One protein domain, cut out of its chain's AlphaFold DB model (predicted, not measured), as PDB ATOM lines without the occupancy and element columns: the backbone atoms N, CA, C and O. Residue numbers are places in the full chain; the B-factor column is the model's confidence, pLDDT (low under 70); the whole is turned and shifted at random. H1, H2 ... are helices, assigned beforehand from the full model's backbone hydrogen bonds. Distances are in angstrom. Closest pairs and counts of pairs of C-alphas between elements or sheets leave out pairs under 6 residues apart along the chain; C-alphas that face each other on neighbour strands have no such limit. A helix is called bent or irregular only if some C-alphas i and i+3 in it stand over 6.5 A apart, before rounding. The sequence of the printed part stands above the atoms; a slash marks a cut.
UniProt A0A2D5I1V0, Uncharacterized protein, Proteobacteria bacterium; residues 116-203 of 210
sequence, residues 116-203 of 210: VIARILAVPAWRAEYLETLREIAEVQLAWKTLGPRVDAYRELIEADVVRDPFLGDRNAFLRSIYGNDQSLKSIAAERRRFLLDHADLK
ATOM      1  N   VAL A 116     -19.015  19.120 -14.071       97.44
ATOM      2  CA  VAL A 116     -18.538  20.046 -15.109       97.44
ATOM      3  C   VAL A 116     -18.990  21.478 -14.823       97.44
ATOM      4  O   VAL A 116     -18.165  22.384 -14.844       97.44
ATOM      5  N   ILE A 117     -20.275  21.681 -14.503       95.94
ATOM      6  CA  ILE A 117     -20.818  23.016 -14.213       95.94
ATOM      7  C   ILE A 117     -20.139  23.592 -12.970       95.94
ATOM      8  O   ILE A 117     -19.627  24.708 -13.024       95.94
ATOM      9  N   ALA A 118     -20.061  22.806 -11.893       97.25
ATOM     10  CA  ALA A 118     -19.431  23.236 -10.649       97.25
ATOM     11  C   ALA A 118     -17.955  23.626 -10.855       97.25
ATOM     12  O   ALA A 118     -17.517  24.683 -10.406       97.25
ATOM     13  N   ARG A 119     -17.182  22.828 -11.611       97.25
ATOM     14  CA  ARG A 119     -15.764  23.129 -11.883       97.25
ATOM     15  C   ARG A 119     -15.562  24.339 -12.791       97.25
ATOM     16  O   ARG A 119     -14.623  25.091 -12.557       97.25
ATOM     17  N   ILE A 120     -16.419  24.546 -13.793       97.25
ATOM     18  CA  ILE A 120     -16.339  25.737 -14.650       97.25
ATOM     19  C   ILE A 120     -16.647  26.991 -13.829       97.25
ATOM     20  O   ILE A 120     -15.872  27.945 -13.841       97.25
ATOM     21  N   LEU A 121     -17.740  26.968 -13.061       97.06
ATOM     22  CA  LEU A 121     -18.151  28.103 -12.234       97.06
ATOM     23  C   LEU A 121     -17.215  28.344 -11.042       97.06
ATOM     24  O   LEU A 121     -17.252  29.428 -10.465       97.06
ATOM     25  N   ALA A 122     -16.368  27.388 -10.659       96.88
ATOM     26  CA  ALA A 122     -15.330  27.593  -9.651       96.88
ATOM     27  C   ALA A 122     -14.179  28.495 -10.142       96.88
ATOM     28  O   ALA A 122     -13.504  29.111  -9.320       96.88
ATOM     29  N   VAL A 123     -13.960  28.608 -11.458       97.88
ATOM     30  CA  VAL A 123     -12.922  29.479 -12.033       97.88
ATOM     31  C   VAL A 123     -13.446  30.923 -12.120       97.88
ATOM     32  O   VAL A 123     -14.411  31.160 -12.852       97.88
ATOM     33  N   PRO A 124     -12.829  31.919 -11.441       96.62
ATOM     34  CA  PRO A 124     -13.375  33.281 -11.370       96.62
ATOM     35  C   PRO A 124     -13.568  33.962 -12.730       96.62
ATOM     36  O   PRO A 124     -14.600  34.587 -12.957       96.62
ATOM     37  N   ALA A 125     -12.612  33.800 -13.650       96.50
ATOM     38  CA  ALA A 125     -12.694  34.386 -14.989       96.50
ATOM     39  C   ALA A 125     -13.883  33.829 -15.793       96.50
ATOM     40  O   ALA A 125     -14.645  34.592 -16.377       96.50
ATOM     41  N   TRP A 126     -14.096  32.510 -15.758       97.69
ATOM     42  CA  TRP A 126     -15.211  31.864 -16.461       97.69
ATOM     43  C   TRP A 126     -16.558  32.139 -15.799       97.69
ATOM     44  O   TRP A 126     -17.569  32.275 -16.484       97.69
ATOM     45  N   ARG A 127     -16.589  32.270 -14.466       96.94
ATOM     46  CA  ARG A 127     -17.786  32.720 -13.747       96.94
ATOM     47  C   ARG A 127     -18.195  34.126 -14.185       96.94
ATOM     48  O   ARG A 127     -19.380  34.353 -14.408       96.94
ATOM     49  N   ALA A 128     -17.240  35.047 -14.311       95.50
ATOM     50  CA  ALA A 128     -17.514  36.402 -14.779       95.50
ATOM     51  C   ALA A 128     -18.054  36.394 -16.219       95.50
ATOM     52  O   ALA A 128     -19.119  36.950 -16.468       95.50
ATOM     53  N   GLU A 129     -17.394  35.679 -17.135       96.31
ATOM     54  CA  GLU A 129     -17.837  35.530 -18.532       96.31
ATOM     55  C   GLU A 129     -19.248  34.924 -18.645       96.31
ATOM     56  O   GLU A 129     -20.083  35.381 -19.430       96.31
ATOM     57  N   TYR A 130     -19.555  33.932 -17.807       97.00
ATOM     58  CA  TYR A 130     -20.888  33.346 -17.717       97.00
ATOM     59  C   TYR A 130     -21.951  34.367 -17.282       97.00
ATOM     60  O   TYR A 130     -23.028  34.427 -17.877       97.00
ATOM     61  N   LEU A 131     -21.660  35.177 -16.259       96.56
ATOM     62  CA  LEU A 131     -22.585  36.202 -15.767       96.56
ATOM     63  C   LEU A 131     -22.790  37.332 -16.788       96.56
ATOM     64  O   LEU A 131     -23.924  37.780 -16.957       96.56
ATOM     65  N   GLU A 132     -21.743  37.732 -17.514       96.00
ATOM     66  CA  GLU A 132     -21.854  38.663 -18.649       96.00
ATOM     67  C   GLU A 132     -22.761  38.096 -19.748       96.00
ATOM     68  O   GLU A 132     -23.709  38.753 -20.182       96.00
ATOM     69  N   THR A 133     -22.546  36.834 -20.129       96.88
ATOM     70  CA  THR A 133     -23.381  36.144 -21.126       96.88
ATOM     71  C   THR A 133     -24.845  36.083 -20.682       96.88
ATOM     72  O   THR A 133     -25.762  36.335 -21.467       96.88
ATOM     73  N   LEU A 134     -25.102  35.782 -19.404       96.56
ATOM     74  CA  LEU A 134     -26.460  35.786 -18.862       96.56
ATOM     75  C   LEU A 134     -27.098  37.178 -18.880       96.56
ATOM     76  O   LEU A 134     -28.306  37.273 -19.125       96.56
ATOM     77  N   ARG A 135     -26.321  38.239 -18.637       96.31
ATOM     78  CA  ARG A 135     -26.807  39.617 -18.742       96.31
ATOM     79  C   ARG A 135     -27.223  39.933 -20.173       96.31
ATOM     80  O   ARG A 135     -28.349  40.384 -20.369       96.31
ATOM     81  N   GLU A 136     -26.398  39.600 -21.165       97.19
ATOM     82  CA  GLU A 136     -26.746  39.784 -22.580       97.19
ATOM     83  C   GLU A 136     -28.030  39.022 -22.951       97.19
ATOM     84  O   GLU A 136     -28.946  39.572 -23.575       97.19
ATOM     85  N   ILE A 137     -28.146  37.764 -22.511       97.06
ATOM     86  CA  ILE A 137     -29.350  36.956 -22.734       97.06
ATOM     87  C   ILE A 137     -30.582  37.643 -22.134       97.06
ATOM     88  O   ILE A 137     -31.619  37.734 -22.798       97.06
ATOM     89  N   ALA A 138     -30.494  38.139 -20.900       96.88
ATOM     90  CA  ALA A 138     -31.609  38.796 -20.229       96.88
ATOM     91  C   ALA A 138     -31.977  40.137 -20.889       96.88
ATOM     92  O   ALA A 138     -33.154  40.418 -21.137       96.88
ATOM     93  N   GLU A 139     -30.992  40.970 -21.206       96.62
ATOM     94  CA  GLU A 139     -31.211  42.309 -21.751       96.62
ATOM     95  C   GLU A 139     -31.721  42.273 -23.191       96.62
ATOM     96  O   GLU A 139     -32.664  43.005 -23.523       96.62
ATOM     97  N   VAL A 140     -31.136  41.394 -24.012       97.38
ATOM     98  CA  VAL A 140     -31.296  41.383 -25.468       97.38
ATOM     99  C   VAL A 140     -32.128  40.196 -25.935       97.38
ATOM    100  O   VAL A 140     -33.176  40.399 -26.550       97.38
ATOM    101  N   GLN A 141     -31.687  38.966 -25.658       97.88
ATOM    102  CA  GLN A 141     -32.247  37.768 -26.302       97.88
ATOM    103  C   GLN A 141     -33.651  37.424 -25.783       97.88
ATOM    104  O   GLN A 141     -34.523  37.067 -26.571       97.88
ATOM    105  N   LEU A 142     -33.899  37.574 -24.477       97.50
ATOM    106  CA  LEU A 142     -35.205  37.315 -23.855       97.50
ATOM    107  C   LEU A 142     -36.196  38.476 -23.999       97.50
ATOM    108  O   LEU A 142     -37.368  38.338 -23.640       97.50
ATOM    109  N   ALA A 143     -35.769  39.633 -24.509       97.88
ATOM    110  CA  ALA A 143     -36.696  40.717 -24.792       97.88
ATOM    111  C   ALA A 143     -37.681  40.277 -25.889       97.88
ATOM    112  O   ALA A 143     -37.266  39.824 -26.955       97.88
ATOM    113  N   TRP A 144     -38.990  40.455 -25.671       97.88
ATOM    114  CA  TRP A 144     -40.003  39.981 -26.629       97.88
ATOM    115  C   TRP A 144     -39.865  40.614 -28.020       97.88
ATOM    116  O   TRP A 144     -40.171  39.977 -29.019       97.88
ATOM    117  N   LYS A 145     -39.327  41.837 -28.102       98.00
ATOM    118  CA  LYS A 145     -38.980  42.484 -29.377       98.00
ATOM    119  C   LYS A 145     -37.952  41.697 -30.209       98.00
ATOM    120  O   LYS A 145     -37.950  41.825 -31.424       98.00
ATOM    121  N   THR A 146     -37.096  40.907 -29.558       98.12
ATOM    122  CA  THR A 146     -36.051  40.080 -30.180       98.12
ATOM    123  C   THR A 146     -36.535  38.645 -30.377       98.12
ATOM    124  O   THR A 146     -36.373  38.076 -31.454       98.12
ATOM    125  N   LEU A 147     -37.141  38.054 -29.342       98.12
ATOM    126  CA  LEU A 147     -37.593  36.661 -29.360       98.12
ATOM    127  C   LEU A 147     -38.868  36.461 -30.193       98.12
ATOM    128  O   LEU A 147     -38.969  35.476 -30.920       98.12
ATOM    129  N   GLY A 148     -39.815  37.398 -30.108       98.12
ATOM    130  CA  GLY A 148     -41.131  37.328 -30.748       98.12
ATOM    131  C   GLY A 148     -41.064  37.049 -32.250       98.12
ATOM    132  O   GLY A 148     -41.629  36.047 -32.671       98.12
ATOM    133  N   PRO A 149     -40.293  37.812 -33.049       98.56
ATOM    134  CA  PRO A 149     -40.191  37.568 -34.489       98.56
ATOM    135  C   PRO A 149     -39.698  36.161 -34.861       98.56
ATOM    136  O   PRO A 149     -40.162  35.580 -35.838       98.56
ATOM    137  N   ARG A 150     -38.783  35.572 -34.072       98.06
ATOM    138  CA  ARG A 150     -38.328  34.185 -34.294       98.06
ATOM    139  C   ARG A 150     -39.443  33.186 -33.993       98.06
ATOM    140  O   ARG A 150     -39.638  32.234 -34.740       98.06
ATOM    141  N   VAL A 151     -40.166  33.407 -32.899       98.31
ATOM    142  CA  VAL A 151     -41.324  32.588 -32.519       98.31
ATOM    143  C   VAL A 151     -42.428  32.688 -33.573       98.31
ATOM    144  O   VAL A 151     -43.014  31.667 -33.925       98.31
ATOM    145  N   ASP A 152     -42.667  33.878 -34.120       98.50
ATOM    146  CA  ASP A 152     -43.653  34.114 -35.175       98.50
ATOM    147  C   ASP A 152     -43.293  33.349 -36.454       98.50
ATOM    148  O   ASP A 152     -44.152  32.666 -37.008       98.50
ATOM    149  N   ALA A 153     -42.021  33.373 -36.865       98.44
ATOM    150  CA  ALA A 153     -41.549  32.616 -38.023       98.44
ATOM    151  C   ALA A 153     -41.764  31.099 -37.856       98.44
ATOM    152  O   ALA A 153     -42.241  30.428 -38.773       98.44
ATOM    153  N   TYR A 154     -41.473  30.545 -36.672       98.25
ATOM    154  CA  TYR A 154     -41.739  29.129 -36.400       98.25
ATOM    155  C   TYR A 154     -43.229  28.812 -36.329       98.25
ATOM    156  O   TYR A 154     -43.645  27.776 -36.844       98.25
ATOM    157  N   ARG A 155     -44.038  29.690 -35.720       97.19
ATOM    158  CA  ARG A 155     -45.498  29.550 -35.703       97.19
ATOM    159  C   ARG A 155     -46.021  29.437 -37.128       97.19
ATOM    160  O   ARG A 155     -46.742  28.490 -37.412       97.19
ATOM    161  N   GLU A 156     -45.660  30.371 -38.003       97.56
ATOM    162  CA  GLU A 156     -46.145  30.413 -39.387       97.56
ATOM    163  C   GLU A 156     -45.811  29.144 -40.162       97.56
ATOM    164  O   GLU A 156     -46.655  28.650 -40.909       97.56
ATOM    165  N   LEU A 157     -44.624  28.580 -39.928       97.88
ATOM    166  CA  LEU A 157     -44.195  27.344 -40.571       97.88
ATOM    167  C   LEU A 157     -45.063  26.136 -40.184       97.88
ATOM    168  O   LEU A 157     -45.330  25.293 -41.035       97.88
ATOM    169  N   ILE A 158     -45.493  26.039 -38.921       95.19
ATOM    170  CA  ILE A 158     -46.130  24.819 -38.388       95.19
ATOM    171  C   ILE A 158     -47.634  24.950 -38.143       95.19
ATOM    172  O   ILE A 158     -48.301  23.954 -37.877       95.19
ATOM    173  N   GLU A 159     -48.193  26.159 -38.198       94.31
ATOM    174  CA  GLU A 159     -49.573  26.419 -37.778       94.31
ATOM    175  C   GLU A 159     -50.592  25.564 -38.541       94.31
ATOM    176  O   GLU A 159     -51.514  25.014 -37.938       94.31
ATOM    177  N   ALA A 160     -50.409  25.400 -39.854       93.19
ATOM    178  CA  ALA A 160     -51.292  24.575 -40.674       93.19
ATOM    179  C   ALA A 160     -51.251  23.090 -40.272       93.19
ATOM    180  O   ALA A 160     -52.280  22.415 -40.316       93.19
ATOM    181  N   ASP A 161     -50.090  22.582 -39.859       93.81
ATOM    182  CA  ASP A 161     -49.938  21.203 -39.392       93.81
ATOM    183  C   ASP A 161     -50.553  21.013 -38.009       93.81
ATOM    184  O   ASP A 161     -51.299  20.056 -37.809       93.81
ATOM    185  N   VAL A 162     -50.352  21.971 -37.099       93.31
ATOM    186  CA  VAL A 162     -50.979  21.958 -35.768       93.31
ATOM    187  C   VAL A 162     -52.503  21.912 -35.877       93.31
ATOM    188  O   VAL A 162     -53.143  21.158 -35.154       93.31
ATOM    189  N   VAL A 163     -53.096  22.673 -36.804       91.44
ATOM    190  CA  VAL A 163     -54.557  22.684 -37.011       91.44
ATOM    191  C   VAL A 163     -55.080  21.364 -37.585       91.44
ATOM    192  O   VAL A 163     -56.226  20.998 -37.325       91.44
ATOM    193  N   ARG A 164     -54.271  20.653 -38.377       92.50
ATOM    194  CA  ARG A 164     -54.649  19.360 -38.971       92.50
ATOM    195  C   ARG A 164     -54.405  18.176 -38.040       92.50
ATOM    196  O   ARG A 164     -54.986  17.116 -38.270       92.50
ATOM    197  N   ASP A 165     -53.545  18.330 -37.040       91.50
ATOM    198  CA  ASP A 165     -53.163  17.247 -36.143       91.50
ATOM    199  C   ASP A 165     -54.324  16.872 -35.194       91.50
ATOM    200  O   ASP A 165     -54.796  17.705 -34.415       91.50
ATOM    201  N   PRO A 166     -54.793  15.610 -35.209       89.06
ATOM    202  CA  PRO A 166     -55.916  15.173 -34.380       89.06
ATOM    203  C   PRO A 166     -55.585  15.033 -32.879       89.06
ATOM    204  O   PRO A 166     -56.489  14.767 -32.085       89.06
ATOM    205  N   PHE A 167     -54.322  15.188 -32.472       87.56
ATOM    206  CA  PHE A 167     -53.821  14.998 -31.105       87.56
ATOM    207  C   PHE A 167     -53.329  16.288 -30.423       87.56
ATOM    208  O   PHE A 167     -53.241  16.309 -29.194       87.56
ATOM    209  N   LEU A 168     -53.002  17.350 -31.170       76.25
ATOM    210  CA  LEU A 168     -52.352  18.564 -30.632       76.25
ATOM    211  C   LEU A 168     -53.311  19.681 -30.173       76.25
ATOM    212  O   LEU A 168     -52.874  20.638 -29.532       76.25
ATOM    213  N   GLY A 169     -54.617  19.530 -30.395       69.31
ATOM    214  CA  GLY A 169     -55.641  20.472 -29.930       69.31
ATOM    215  C   GLY A 169     -55.960  21.592 -30.927       69.31
ATOM    216  O   GLY A 169     -55.493  21.595 -32.059       69.31
ATOM    217  N   ASP A 170     -56.822  22.534 -30.526       82.19
ATOM    218  CA  ASP A 170     -57.289  23.600 -31.420       82.19
ATOM    219  C   ASP A 170     -56.266  24.742 -31.604       82.19
ATOM    220  O   ASP A 170     -55.426  25.020 -30.741       82.19
ATOM    221  N   ARG A 171     -56.384  25.467 -32.726       90.62
ATOM    222  CA  ARG A 171     -55.542  26.629 -33.069       90.62
ATOM    223  C   ARG A 171     -55.442  27.659 -31.941       90.62
ATOM    224  O   ARG A 171     -54.397  28.277 -31.751       90.62
ATOM    225  N   ASN A 172     -56.527  27.887 -31.201       91.88
ATOM    226  CA  ASN A 172     -56.555  28.903 -30.155       91.88
ATOM    227  C   ASN A 172     -55.738  28.463 -28.937       91.88
ATOM    228  O   ASN A 172     -55.085  29.300 -28.319       91.88
ATOM    229  N   ALA A 173     -55.749  27.175 -28.589       90.81
ATOM    230  CA  ALA A 173     -54.898  26.623 -27.540       90.81
ATOM    231  C   ALA A 173     -53.414  26.784 -27.890       90.81
ATOM    232  O   ALA A 173     -52.640  27.233 -27.043       90.81
ATOM    233  N   PHE A 174     -53.050  26.523 -29.147       93.31
ATOM    234  CA  PHE A 174     -51.699  26.758 -29.655       93.31
ATOM    235  C   PHE A 174     -51.291  28.237 -29.575       93.31
ATOM    236  O   PHE A 174     -50.248  28.569 -29.022       93.31
ATOM    237  N   LEU A 175     -52.139  29.166 -30.024       95.25
ATOM    238  CA  LEU A 175     -51.826  30.596 -29.909       95.25
ATOM    239  C   LEU A 175     -51.746  31.071 -28.451       95.25
ATOM    240  O   LEU A 175     -50.909  31.915 -28.125       95.25
ATOM    241  N   ARG A 176     -52.578  30.524 -27.555       94.50
ATOM    242  CA  ARG A 176     -52.517  30.833 -26.118       94.50
ATOM    243  C   ARG A 176     -51.215  30.354 -25.478       94.50
ATOM    244  O   ARG A 176     -50.685  31.077 -24.639       94.50
ATOM    245  N   SER A 177     -50.669  29.203 -25.875       94.06
ATOM    246  CA  SER A 177     -49.380  28.738 -25.339       94.06
ATOM    247  C   SER A 177     -48.202  29.621 -25.772       94.06
ATOM    248  O   SER A 177     -47.180  29.662 -25.093       94.06
ATOM    249  N   ILE A 178     -48.348  30.388 -26.856       97.00
ATOM    250  CA  ILE A 178     -47.313  31.311 -27.334       97.00
ATOM    251  C   ILE A 178     -47.494  32.719 -26.750       97.00
ATOM    252  O   ILE A 178     -46.566  33.262 -26.145       97.00
ATOM    253  N   TYR A 179     -48.679  33.310 -26.928       97.38
ATOM    254  CA  TYR A 179     -48.940  34.739 -26.682       97.38
ATOM    255  C   TYR A 179     -49.872  35.021 -25.507       97.38
ATOM    256  O   TYR A 179     -50.192  36.187 -25.263       97.38
ATOM    257  N   GLY A 180     -50.371  33.975 -24.850       93.81
ATOM    258  CA  GLY A 180     -51.311  34.095 -23.749       93.81
ATOM    259  C   GLY A 180     -50.713  34.757 -22.510       93.81
ATOM    260  O   GLY A 180     -49.732  35.497 -22.545       93.81
ATOM    261  N   ASN A 181     -51.361  34.500 -21.388       88.31
ATOM    262  CA  ASN A 181     -50.940  34.962 -20.079       88.31
ATOM    263  C   ASN A 181     -50.050  33.898 -19.429       88.31
ATOM    264  O   ASN A 181     -49.051  33.492 -20.025       88.31
ATOM    265  N   ASP A 182     -50.395  33.477 -18.219       82.38
ATOM    266  CA  ASP A 182     -49.631  32.544 -17.410       82.38
ATOM    267  C   ASP A 182     -49.308  31.267 -18.201       82.38
ATOM    268  O   ASP A 182     -50.170  30.692 -18.865       82.38
ATOM    269  N   GLN A 183     -48.053  30.819 -18.115       85.75
ATOM    270  CA  GLN A 183     -47.498  29.656 -18.832       85.75
ATOM    271  C   GLN A 183     -47.281  29.825 -20.346       85.75
ATOM    272  O   GLN A 183     -46.865  28.867 -20.998       85.75
ATOM    273  N   SER A 184     -47.507  31.010 -20.920       95.50
ATOM    274  CA  SER A 184     -47.150  31.249 -22.321       95.50
ATOM    275  C   SER A 184     -45.640  31.434 -22.510       95.50
ATOM    276  O   SER A 184     -44.930  31.876 -21.604       95.50
ATOM    277  N   LEU A 185     -45.127  31.174 -23.715       96.50
ATOM    278  CA  LEU A 185     -43.727  31.471 -24.050       96.50
ATOM    279  C   LEU A 185     -43.389  32.949 -23.820       96.50
ATOM    280  O   LEU A 185     -42.326  33.270 -23.284       96.50
ATOM    281  N   LYS A 186     -44.315  33.848 -24.172       97.50
ATOM    282  CA  LYS A 186     -44.172  35.285 -23.931       97.50
ATOM    283  C   LYS A 186     -44.061  35.617 -22.445       97.50
ATOM    284  O   LYS A 186     -43.182  36.397 -22.071       97.50
ATOM    285  N   SER A 187     -44.915  35.038 -21.598       96.38
ATOM    286  CA  SER A 187     -44.869  35.290 -20.154       96.38
ATOM    287  C   SER A 187     -43.618  34.686 -19.516       96.38
ATOM    288  O   SER A 187     -42.968  35.358 -18.723       96.38
ATOM    289  N   ILE A 188     -43.237  33.465 -19.908       95.88
ATOM    290  CA  ILE A 188     -42.034  32.774 -19.420       95.88
ATOM    291  C   ILE A 188     -40.778  33.591 -19.733       95.88
ATOM    292  O   ILE A 188     -39.942  33.796 -18.851       95.88
ATOM    293  N   ALA A 189     -40.656  34.105 -20.961       97.06
ATOM    294  CA  ALA A 189     -39.533  34.955 -21.347       97.06
ATOM    295  C   ALA A 189     -39.501  36.255 -20.529       97.06
ATOM    296  O   ALA A 189     -38.444  36.640 -20.028       97.06
ATOM    297  N   ALA A 190     -40.655  36.904 -20.342       96.69
ATOM    298  CA  ALA A 190     -40.761  38.133 -19.558       96.69
ATOM    299  C   ALA A 190     -40.415  37.917 -18.075       96.69
ATOM    300  O   ALA A 190     -39.669  38.710 -17.495       96.69
ATOM    301  N   GLU A 191     -40.913  36.840 -17.471       96.44
ATOM    302  CA  GLU A 191     -40.668  36.503 -16.070       96.44
ATOM    303  C   GLU A 191     -39.205  36.127 -15.838       96.44
ATOM    304  O   GLU A 191     -38.561  36.682 -14.945       96.44
ATOM    305  N   ARG A 192     -38.641  35.265 -16.696       96.31
ATOM    306  CA  ARG A 192     -37.227  34.891 -16.614       96.31
ATOM    307  C   ARG A 192     -36.320  36.103 -16.783       96.31
ATOM    308  O   ARG A 192     -35.367  36.267 -16.024       96.31
ATOM    309  N   ARG A 193     -36.627  36.959 -17.761       96.94
ATOM    310  CA  ARG A 193     -35.902  38.207 -18.001       96.94
ATOM    311  C   ARG A 193     -35.909  39.093 -16.764       96.94
ATOM    312  O   ARG A 193     -34.851  39.544 -16.342       96.94
ATOM    313  N   ARG A 194     -37.087  39.336 -16.187       96.56
ATOM    314  CA  ARG A 194     -37.224  40.152 -14.978       96.56
ATOM    315  C   ARG A 194     -36.402  39.574 -13.829       96.56
ATOM    316  O   ARG A 194     -35.614  40.296 -13.236       96.56
ATOM    317  N   PHE A 195     -36.543  38.275 -13.571       96.38
ATOM    318  CA  PHE A 195     -35.811  37.602 -12.504       96.38
ATOM    319  C   PHE A 195     -34.294  37.769 -12.646       96.38
ATOM    320  O   PHE A 195     -33.627  38.113 -11.676       96.38
ATOM    321  N   LEU A 196     -33.755  37.553 -13.850       96.00
ATOM    322  CA  LEU A 196     -32.321  37.682 -14.109       96.00
ATOM    323  C   LEU A 196     -31.824  39.117 -13.896       96.00
ATOM    324  O   LEU A 196     -30.821  39.307 -13.217       96.00
ATOM    325  N   LEU A 197     -32.535  40.117 -14.425       95.44
ATOM    326  CA  LEU A 197     -32.141  41.526 -14.298       95.44
ATOM    327  C   LEU A 197     -32.216  42.041 -12.853       95.44
ATOM    328  O   LEU A 197     -31.426  42.898 -12.462       95.44
ATOM    329  N   ASP A 198     -33.136  41.503 -12.051       95.94
ATOM    330  CA  ASP A 198     -33.284  41.875 -10.642       95.94
ATOM    331  C   ASP A 198     -32.274  41.142  -9.726       95.94
ATOM    332  O   ASP A 198     -32.054  41.566  -8.581       95.94
ATOM    333  N   HIS A 199     -31.637  40.068 -10.211       96.19
ATOM    334  CA  HIS A 199     -30.772  39.191  -9.418       96.19
ATOM    335  C   HIS A 199     -29.441  39.850  -9.035       96.19
ATOM    336  O   HIS A 199     -28.780  40.475  -9.862       96.19
ATOM    337  N   ALA A 200     -29.005  39.660  -7.785       94.81
ATOM    338  CA  ALA A 200     -27.789  40.278  -7.250       94.81
ATOM    339  C   ALA A 200     -26.531  39.934  -8.065       94.81
ATOM    340  O   ALA A 200     -25.784  40.841  -8.414       94.81
ATOM    341  N   ASP A 201     -26.353  38.663  -8.439       92.62
ATOM    342  CA  ASP A 201     -25.198  38.199  -9.232       92.62
ATOM    343  C   ASP A 201     -25.051  38.873 -10.606       92.62
ATOM    344  O   ASP A 201     -23.966  38.859 -11.177       92.62
ATOM    345  N   LEU A 202     -26.132  39.431 -11.169       91.69
ATOM    346  CA  LEU A 202     -26.095  40.098 -12.476       91.69
ATOM    347  C   LEU A 202     -25.964  41.617 -12.358       91.69
ATOM    348  O   LEU A 202     -25.722  42.281 -13.372       91.69
ATOM    349  N   LYS A 203     -26.086  42.179 -11.152       86.19
ATOM    350  CA  LYS A 203     -25.869  43.610 -10.945       86.19
ATOM    351  C   LYS A 203     -24.384  43.921 -11.136       86.19
ATOM    352  O   LYS A 203     -23.539  43.134 -10.712       86.19
TER     353      LYS A 203
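What this domain is: This is residues 116 to 203 of the 210 residues of an uncharacterized protein of Proteobacteria bacterium (UniProt A0A2D5I1V0). H3, the longest helix, and H2 before it follow each other as a wide V, and the chain folds back along them through H4 and H5, which run nearly in one line, making a long, loose helical hairpin. H5 spans the corner of the V, H1 turns off sharply at the far end of H2, and residues 164 to 169 stick out at the other end. The printed part has 88 residues with five named helices, H1 to H5 in chain order, and no named strand: all helix. It is loose, with a radius of gyration of the C-alphas of 17.3 A, and elongated, spanning 52 by 26 by 20 A.

How they stand to each other: H3, residues 144 to 164, has a kink of 50 degrees near residue 158 and is irregular, with C-alphas 157 and 160 7.6 A apart. With H4, residues 171 to 179, it forms a helical hairpin at a shallow tilt of 15 degrees; residues 159 to 163 of H3 alone touch H4, closest at the C-alphas of Val 163 and Arg 171, 5.7 A. H5, residues 185 to 198, is the hub, touching three helices. It touches H3 at a shallow tilt of 23 degrees, opposite ways, closest at the C-alphas of Trp 144 and Lys 186, 6.8 A. It touches H2, residues 124 to 141, at a steep tilt of 45 degrees, opposite ways, closest at the C-alphas of Ala 138 and Arg 193, 4.9 A. H4 and H5 touch only at the corner, closest at the C-alphas of Ile 178 and Leu 185, 4.9 A. H2 and H3 are close but not clearly touching, at a steep tilt of 65 degrees. H1, residues 116 to 122, only just touches H2, with 3 pairs of C-alphas within 8 A, and only at the corner, about perpendicular at 74 degrees, closest at the C-alphas of Leu 121 and Arg 127, 4.9 A. Every O i to N i+4 pair is within hydrogen-bond range in H1, H2, H4 and H5, and 13 of 17 are in H3.

Where its parts are: H3 measures 28.1 A from first to last C-alpha, H2 24.5 A and H5 19.9 A. H1 begins at C-alpha 116 (-18.538, 20.046, -15.109), H3 at C-alpha 144 (-40.003, 39.981, -26.629), and H5 ends at C-alpha 198 (-33.284, 41.875, -10.642).

The domain as a whole: The two C-alphas farthest apart, of Pro 124 and Pro 166, are 51.6 A apart. The printed part has no cut and no long link. Mean pLDDT of the printed part is 94.8; residue 169 is under 70.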